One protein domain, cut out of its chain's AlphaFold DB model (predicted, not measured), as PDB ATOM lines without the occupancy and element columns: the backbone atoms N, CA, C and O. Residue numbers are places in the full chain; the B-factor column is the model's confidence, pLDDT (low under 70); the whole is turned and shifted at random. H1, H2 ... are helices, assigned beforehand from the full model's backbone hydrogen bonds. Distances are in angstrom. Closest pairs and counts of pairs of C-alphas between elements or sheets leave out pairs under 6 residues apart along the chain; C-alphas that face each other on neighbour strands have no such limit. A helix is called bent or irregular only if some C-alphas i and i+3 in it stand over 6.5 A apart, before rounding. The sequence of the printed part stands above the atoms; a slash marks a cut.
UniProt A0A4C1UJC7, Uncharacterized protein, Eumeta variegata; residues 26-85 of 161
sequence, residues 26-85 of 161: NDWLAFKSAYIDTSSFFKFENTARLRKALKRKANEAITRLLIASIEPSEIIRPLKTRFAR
ATOM      1  N   ASN A  26     346.656 617.521 448.165       63.88
ATOM      2  CA  ASN A  26     346.297 616.123 447.911       63.88
ATOM      3  C   ASN A  26     345.971 615.373 449.215       63.88
ATOM      4  O   ASN A  26     345.008 614.612 449.266       63.88
ATOM      5  N   ASP A  27     346.704 615.655 450.298       70.38
ATOM      6  CA  ASP A  27     346.430 615.063 451.617       70.38
ATOM      7  C   ASP A  27     345.108 615.584 452.198       70.38
ATOM      8  O   ASP A  27     344.459 614.891 452.976       70.38
ATOM      9  N   TRP A  28     344.699 616.808 451.833       76.12
ATOM     10  CA  TRP A  28     343.459 617.412 452.317       76.12
ATOM     11  C   TRP A  28     342.218 616.645 451.856       76.12
ATOM     12  O   TRP A  28     341.317 616.433 452.664       76.12
ATOM     13  N   LEU A  29     342.164 616.209 450.592       75.12
ATOM     14  CA  LEU A  29     341.017 615.455 450.072       75.12
ATOM     15  C   LEU A  29     340.878 614.097 450.761       75.12
ATOM     16  O   LEU A  29     339.801 613.771 451.258       75.12
ATOM     17  N   ALA A  30     341.983 613.362 450.892       76.00
ATOM     18  CA  ALA A  30     341.999 612.086 451.600       76.00
ATOM     19  C   ALA A  30     341.626 612.250 453.087       76.00
ATOM     20  O   ALA A  30     340.829 611.485 453.628       76.00
ATOM     21  N   PHE A  31     342.152 613.289 453.744       77.31
ATOM     22  CA  PHE A  31     341.819 613.620 455.130       77.31
ATOM     23  C   PHE A  31     340.339 613.986 455.309       77.31
ATOM     24  O   PHE A  31     339.692 613.512 456.243       77.31
ATOM     25  N   LYS A  32     339.796 614.817 454.414       80.31
ATOM     26  CA  LYS A  32     338.391 615.235 454.421       80.31
ATOM     27  C   LYS A  32     337.465 614.034 454.215       80.31
ATOM     28  O   LYS A  32     336.502 613.923 454.966       80.31
ATOM     29  N   SER A  33     337.765 613.150 453.258       78.25
ATOM     30  CA  SER A  33     336.986 611.924 453.022       78.25
ATOM     31  C   SER A  33     336.939 611.065 454.282       78.25
ATOM     32  O   SER A  33     335.862 610.818 454.815       78.25
ATOM     33  N   ALA A  34     338.106 610.746 454.856       78.62
ATOM     34  CA  ALA A  34     338.193 609.946 456.076       78.62
ATOM     35  C   ALA A  34     337.440 610.577 457.263       78.62
ATOM     36  O   ALA A  34     336.872 609.867 458.091       78.62
ATOM     37  N   TYR A  35     337.415 611.912 457.360       82.19
ATOM     38  CA  TYR A  35     336.623 612.623 458.364       82.19
ATOM     39  C   TYR A  35     335.115 612.509 458.120       82.19
ATOM     40  O   TYR A  35     334.374 612.272 459.071       82.19
ATOM     41  N   ILE A  36     334.653 612.653 456.876       80.12
ATOM     42  CA  ILE A  36     333.231 612.546 456.521       80.12
ATOM     43  C   ILE A  36     332.711 611.133 456.788       80.12
ATOM     44  O   ILE A  36     331.696 610.990 457.473       80.12
ATOM     45  N   ASP A  37     333.448 610.112 456.347       77.69
ATOM     46  CA  ASP A  37     333.091 608.693 456.504       77.69
ATOM     47  C   ASP A  37     332.922 608.290 457.975       77.69
ATOM     48  O   ASP A  37     332.213 607.347 458.317       77.69
ATOM     49  N   THR A  38     333.569 609.038 458.866       74.81
ATOM     50  CA  THR A  38     333.593 608.791 460.305       74.81
ATOM     51  C   THR A  38     332.967 609.940 461.096       74.81
ATOM     52  O   THR A  38     333.169 610.069 462.299       74.81
ATOM     53  N   SER A  39     332.192 610.808 460.447       75.81
ATOM     54  CA  SER A  39     331.597 611.979 461.102       75.81
ATOM     55  C   SER A  39     330.476 611.628 462.087       75.81
ATOM     56  O   SER A  39     330.104 612.468 462.905       75.81
ATOM     57  N   SER A  40     329.986 610.385 462.061       78.25
ATOM     58  CA  SER A  40     328.947 609.849 462.948       78.25
ATOM     59  C   SER A  40     329.390 609.628 464.403       78.25
ATOM     60  O   SER A  40     328.534 609.412 465.258       78.25
ATOM     61  N   PHE A  41     330.694 609.701 464.705       75.94
ATOM     62  CA  PHE A  41     331.213 609.614 466.077       75.94
ATOM     63  C   PHE A  41     330.789 610.799 466.957       75.94
ATOM     64  O   PHE A  41     330.403 611.870 466.474       75.94
ATOM     65  N   PHE A  42     330.907 610.637 468.279       78.50
ATOM     66  CA  PHE A  42     330.577 611.712 469.207       78.50
ATOM     67  C   PHE A  42     331.504 612.916 469.011       78.50
ATOM     68  O   PHE A  42     332.678 612.800 468.651       78.50
ATOM     69  N   LYS A  43     330.985 614.112 469.307       79.19
ATOM     70  CA  LYS A  43     331.715 615.377 469.121       79.19
ATOM     71  C   LYS A  43     333.090 615.376 469.790       79.19
ATOM     72  O   LYS A  43     334.065 615.815 469.184       79.19
ATOM     73  N   PHE A  44     333.185 614.856 471.015       75.75
ATOM     74  CA  PHE A  44     334.451 614.810 471.746       75.75
ATOM     75  C   PHE A  44     335.464 613.851 471.093       75.75
ATOM     76  O   PHE A  44     336.649 614.180 471.033       75.75
ATOM     77  N   GLU A  45     335.006 612.717 470.552       80.12
ATOM     78  CA  GLU A  45     335.842 611.731 469.854       80.12
ATOM     79  C   GLU A  45     336.383 612.320 468.555       80.12
ATOM     80  O   GLU A  45     337.585 612.275 468.297       80.12
ATOM     81  N   ASN A  46     335.520 612.968 467.770       80.88
ATOM     82  CA  ASN A  46     335.921 613.657 466.548       80.88
ATOM     83  C   ASN A  46     336.935 614.774 466.825       80.88
ATOM     84  O   ASN A  46     337.958 614.860 466.146       80.88
ATOM     85  N   THR A  47     336.729 615.575 467.871       76.69
ATOM     86  CA  THR A  47     337.685 616.614 468.280       76.69
ATOM     87  C   THR A  47     339.027 616.023 468.732       76.69
ATOM     88  O   THR A  47     340.083 616.546 468.365       76.69
ATOM     89  N   ALA A  48     339.027 614.915 469.481       77.75
ATOM     90  CA  ALA A  48     340.252 614.226 469.892       77.75
ATOM     91  C   ALA A  48     341.026 613.655 468.688       77.75
ATOM     92  O   ALA A  48     342.238 613.861 468.572       77.75
ATOM     93  N   ARG A  49     340.320 613.019 467.744       82.12
ATOM     94  CA  ARG A  49     340.892 612.487 466.498       82.12
ATOM     95  C   ARG A  49     341.511 613.594 465.646       82.12
ATOM     96  O   ARG A  49     342.640 613.441 465.180       82.12
ATOM     97  N   LEU A  50     340.825 614.731 465.498       79.62
ATOM     98  CA  LEU A  50     341.353 615.901 464.792       79.62
ATOM     99  C   LEU A  50     342.642 616.411 465.450       79.62
ATOM    100  O   LEU A  50     343.645 616.596 464.762       79.62
ATOM    101  N   ARG A  51     342.666 616.567 466.781       76.94
ATOM    102  CA  ARG A  51     343.872 616.985 467.523       76.94
ATOM    103  C   ARG A  51     345.057 616.039 467.307       76.94
ATOM    104  O   ARG A  51     346.182 616.515 467.182       76.94
ATOM    105  N   LYS A  52     344.816 614.724 467.233       77.56
ATOM    106  CA  LYS A  52     345.856 613.703 467.007       77.56
ATOM    107  C   LYS A  52     346.389 613.715 465.568       77.56
ATOM    108  O   LYS A  52     347.584 613.514 465.347       77.56
ATOM    109  N   ALA A  53     345.516 613.958 464.596       76.38
ATOM    110  CA  ALA A  53     345.853 613.899 463.176       76.38
ATOM    111  C   ALA A  53     346.562 615.158 462.651       76.38
ATOM    112  O   ALA A  53     347.345 615.079 461.702       76.38
ATOM    113  N   LEU A  54     346.329 616.319 463.268       74.44
ATOM    114  CA  LEU A  54     346.914 617.596 462.859       74.44
ATOM    115  C   LEU A  54     348.343 617.764 463.389       74.44
ATOM    116  O   LEU A  54     348.563 617.931 464.590       74.44
ATOM    117  N   LYS A  55     349.331 617.802 462.487       69.50
ATOM    118  CA  LYS A  55     350.747 617.982 462.852       69.50
ATOM    119  C   LYS A  55     351.344 619.269 462.273       69.50
ATOM    120  O   LYS A  55     350.899 619.786 461.249       69.50
ATOM    121  N   ARG A  56     352.408 619.764 462.923       67.12
ATOM    122  CA  ARG A  56     353.277 620.861 462.445       67.12
ATOM    123  C   ARG A  56     352.483 622.121 462.048       67.12
ATOM    124  O   ARG A  56     351.724 622.645 462.855       67.12
ATOM    125  N   LYS A  57     352.612 622.585 460.799       56.28
ATOM    126  CA  LYS A  57     352.038 623.850 460.313       56.28
ATOM    127  C   LYS A  57     350.507 623.865 460.248       56.28
ATOM    128  O   LYS A  57     349.929 624.951 460.236       56.28
ATOM    129  N   ALA A  58     349.851 622.706 460.140       59.25
ATOM    130  CA  ALA A  58     348.397 622.627 460.258       59.25
ATOM    131  C   ALA A  58     347.973 622.881 461.704       59.25
ATOM    132  O   ALA A  58     347.047 623.647 461.927       59.25
ATOM    133  N   ASN A  59     348.709 622.326 462.674       63.59
ATOM    134  CA  ASN A  59     348.492 622.598 464.090       63.59
ATOM    135  C   ASN A  59     348.722 624.087 464.387       63.59
ATOM    136  O   ASN A  59     347.783 624.738 464.819       63.59
ATOM    137  N   GLU A  60     349.878 624.659 464.025       63.66
ATOM    138  CA  GLU A  60     350.213 626.084 464.250       63.66
ATOM    139  C   GLU A  60     349.144 627.061 463.728       63.66
ATOM    140  O   GLU A  60     348.856 628.081 464.356       63.66
ATOM    141  N   ALA A  61     348.521 626.747 462.586       62.12
ATOM    142  CA  ALA A  61     347.503 627.594 461.965       62.12
ATOM    143  C   ALA A  61     346.174 627.641 462.740       62.12
ATOM    144  O   ALA A  61     345.396 628.579 462.550       62.12
ATOM    145  N   ILE A  62     345.905 626.639 463.582       69.06
ATOM    146  CA  ILE A  62     344.671 626.508 464.366       69.06
ATOM    147  C   ILE A  62     344.937 626.182 465.844       69.06
ATOM    148  O   ILE A  62     343.996 625.866 466.559       69.06
ATOM    149  N   THR A  63     346.169 626.316 466.355       66.00
ATOM    150  CA  THR A  63     346.523 625.972 467.749       66.00
ATOM    151  C   THR A  63     345.633 626.710 468.747       66.00
ATOM    152  O   THR A  63     345.121 626.105 469.684       66.00
ATOM    153  N   ARG A  64     345.356 627.999 468.507       62.69
ATOM    154  CA  ARG A  64     344.450 628.792 469.358       62.69
ATOM    155  C   ARG A  64     342.997 628.293 469.309       62.69
ATOM    156  O   ARG A  64     342.305 628.346 470.317       62.69
ATOM    157  N   LEU A  65     342.559 627.762 468.166       65.62
ATOM    158  CA  LEU A  65     341.238 627.150 467.975       65.62
ATOM    159  C   LEU A  65     341.152 625.750 468.597       65.62
ATOM    160  O   LEU A  65     340.123 625.407 469.161       65.62
ATOM    161  N   LEU A  66     342.226 624.958 468.553       65.75
ATOM    162  CA  LEU A  66     342.278 623.621 469.158       65.75
ATOM    163  C   LEU A  66     342.205 623.664 470.690       65.75
ATOM    164  O   LEU A  66     341.678 622.724 471.290       65.75
ATOM    165  N   ILE A  67     342.718 624.742 471.293       66.19
ATOM    166  CA  ILE A  67     342.646 625.013 472.737       66.19
ATOM    167  C   ILE A  67     341.231 625.457 473.140       66.19
ATOM    168  O   ILE A  67     340.733 625.021 474.173       66.19
ATOM    169  N   ALA A  68     340.581 626.300 472.333       59.91
ATOM    170  CA  ALA A  68     339.305 626.927 472.682       59.91
ATOM    171  C   ALA A  68     338.058 626.148 472.224       59.91
ATOM    172  O   ALA A  68     336.991 626.316 472.811       59.91
ATOM    173  N   SER A  69     338.158 625.318 471.180       61.69
ATOM    174  CA  SER A  69     336.998 624.654 470.575       61.69
ATOM    175  C   SER A  69     336.813 623.217 471.058       61.69
ATOM    176  O   SER A  69     337.740 622.403 471.043       61.69
ATOM    177  N   ILE A  70     335.570 622.901 471.422       64.06
ATOM    178  CA  ILE A  70     335.071 621.540 471.668       64.06
ATOM    179  C   ILE A  70     334.357 621.000 470.416       64.06
ATOM    180  O   ILE A  70     334.227 619.787 470.254       64.06
ATOM    181  N   GLU A  71     333.939 621.887 469.507       78.81
ATOM    182  CA  GLU A  71     333.138 621.537 468.340       78.81
ATOM    183  C   GLU A  71     334.035 621.216 467.122       78.81
ATOM    184  O   GLU A  71     334.821 622.074 466.694       78.81
ATOM    185  N   PRO A  72     333.908 620.016 466.521       79.88
ATOM    186  CA  PRO A  72     334.692 619.616 465.349       79.88
ATOM    187  C   PRO A  72     334.522 620.537 464.130       79.88
ATOM    188  O   PRO A  72     335.468 620.740 463.364       79.88
ATOM    189  N   SER A  73     333.334 621.123 463.945       78.94
ATOM    190  CA  SER A  73     333.028 622.004 462.808       78.94
ATOM    191  C   SER A  73     333.860 623.290 462.820       78.94
ATOM    192  O   SER A  73     334.360 623.705 461.771       78.94
ATOM    193  N   GLU A  74     334.103 623.867 463.998       79.62
ATOM    194  CA  GLU A  74     334.954 625.052 464.173       79.62
ATOM    195  C   GLU A  74     336.438 624.761 463.912       79.62
ATOM    196  O   GLU A  74     337.206 625.678 463.625       79.62
ATOM    197  N   ILE A  75     336.848 623.489 463.941       80.25
ATOM    198  CA  ILE A  75     338.204 623.056 463.584       80.25
ATOM    199  C   ILE A  75     338.296 622.783 462.075       80.25
ATOM    200  O   ILE A  75     339.220 623.255 461.411       80.25
ATOM    201  N   ILE A  76     337.324 622.065 461.503       80.44
ATOM    202  CA  ILE A  76     337.318 621.686 460.080       80.44
ATOM    203  C   ILE A  76     337.112 622.881 459.147       80.44
ATOM    204  O   ILE A  76     337.755 622.955 458.098       80.44
ATOM    205  N   ARG A  77     336.256 623.839 459.514       80.50
ATOM    206  CA  ARG A  77     335.959 625.024 458.694       80.50
ATOM    207  C   ARG A  77     337.215 625.833 458.318       80.50
ATOM    208  O   ARG A  77     337.458 626.000 457.122       80.50
ATOM    209  N   PRO A  78     338.053 626.301 459.264       75.75
ATOM    210  CA  PRO A  78     339.267 627.049 458.930       75.75
ATOM    211  C   PRO A  78     340.320 626.196 458.213       75.75
ATOM    212  O   PRO A  78     341.069 626.732 457.392       75.75
ATOM    213  N   LEU A  79     340.370 624.883 458.471       78.62
ATOM    214  CA  LEU A  79     341.232 623.973 457.716       78.62
ATOM    215  C   LEU A  79     340.810 623.905 456.246       78.62
ATOM    216  O   LEU A  79     341.654 624.083 455.368       78.62
ATOM    217  N   LYS A  80     339.506 623.775 455.975       78.12
ATOM    218  CA  LYS A  80     338.952 623.835 454.616       78.12
ATOM    219  C   LYS A  80     339.315 625.153 453.941       78.12
ATOM    220  O   LYS A  80     339.867 625.139 452.848       78.12
ATOM    221  N   THR A  81     339.100 626.293 454.595       74.12
ATOM    222  CA  THR A  81     339.423 627.606 454.009       74.12
ATOM    223  C   THR A  81     340.910 627.759 453.672       74.12
ATOM    224  O   THR A  81     341.252 628.336 452.643       74.12
ATOM    225  N   ARG A  82     341.815 627.249 454.517       71.25
ATOM    226  CA  ARG A  82     343.266 627.420 454.323       71.25
ATOM    227  C   ARG A  82     343.881 626.412 453.355       71.25
ATOM    228  O   ARG A  82     344.822 626.774 452.643       71.25
ATOM    229  N   PHE A  83     343.386 625.176 453.355       70.12
ATOM    230  CA  PHE A  83     344.047 624.041 452.710       70.12
ATOM    231  C   PHE A  83     343.243 623.381 451.597       70.12
ATOM    232  O   PHE A  83     343.834 622.638 450.825       70.12
ATOM    233  N   ALA A  84     341.946 623.668 451.452       69.12
ATOM    234  CA  ALA A  84     341.189 623.081 450.352       69.12
ATOM    235  C   ALA A  84     341.660 623.568 448.980       69.12
ATOM    236  O   ALA A  84     341.434 622.839 448.028       69.12
ATOM    237  N   ARG A  85     342.269 624.771 448.895       74.56
ATOM    238  CA  ARG A  85     342.654 625.516 447.670       74.56
ATOM    239  C   ARG A  85     342.224 624.813 446.368       74.56
ATOM    240  O   ARG A  85     343.075 624.296 445.642       74.56
TER     241      ARG A  85
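This is residues 26 to 85 of the 161 residues of an uncharacterized protein of Eumeta variegata (UniProt A0A4C1UJC7). H2, H3 and H4 form a three-helix up-and-down bundle, each running against the one before it, and H1 runs beside H2 and H4 without clearly touching either. The 60 printed residues hold four named helices, H1 to H4, and no named strand: all helix. The whole is compact, with radius of gyration of the C-alphas 10.7 A and spans of 27 by 25 by 17 A.

H1, residues 26 to 37, begins at C-alpha 26 (346.297, 616.123, 447.911) and measures 17.4 A. H2, residues 43 to 53, measures 15.4 A. H3, residues 56 to 68, measures 18.4 A and is irregular: C-alphas 61 and 64 are 8.1 A apart. H4, residues 72 to 83, measures 16.3 A and ends at C-alpha 83 (344.047, 624.041, 452.710).

H4 touches H2 with residues 72 to 75 alone, closest C-alphas Thr 47 and Pro 72, 5.2 A. H3 and H4 touch as a helical hairpin, closest C-alphas Leu 65 and Ile 75, 6.7 A. H1 and H3 are apart. Every O i to N i+4 pair is within hydrogen-bond range in H2, 7 of 8 in H1, 6 of 9 in H3, 6 of 8 in H4.

The printed part has no cut, and its three links are tight. pLDDT is under 70 at residues 26, 55 to 70 and 84.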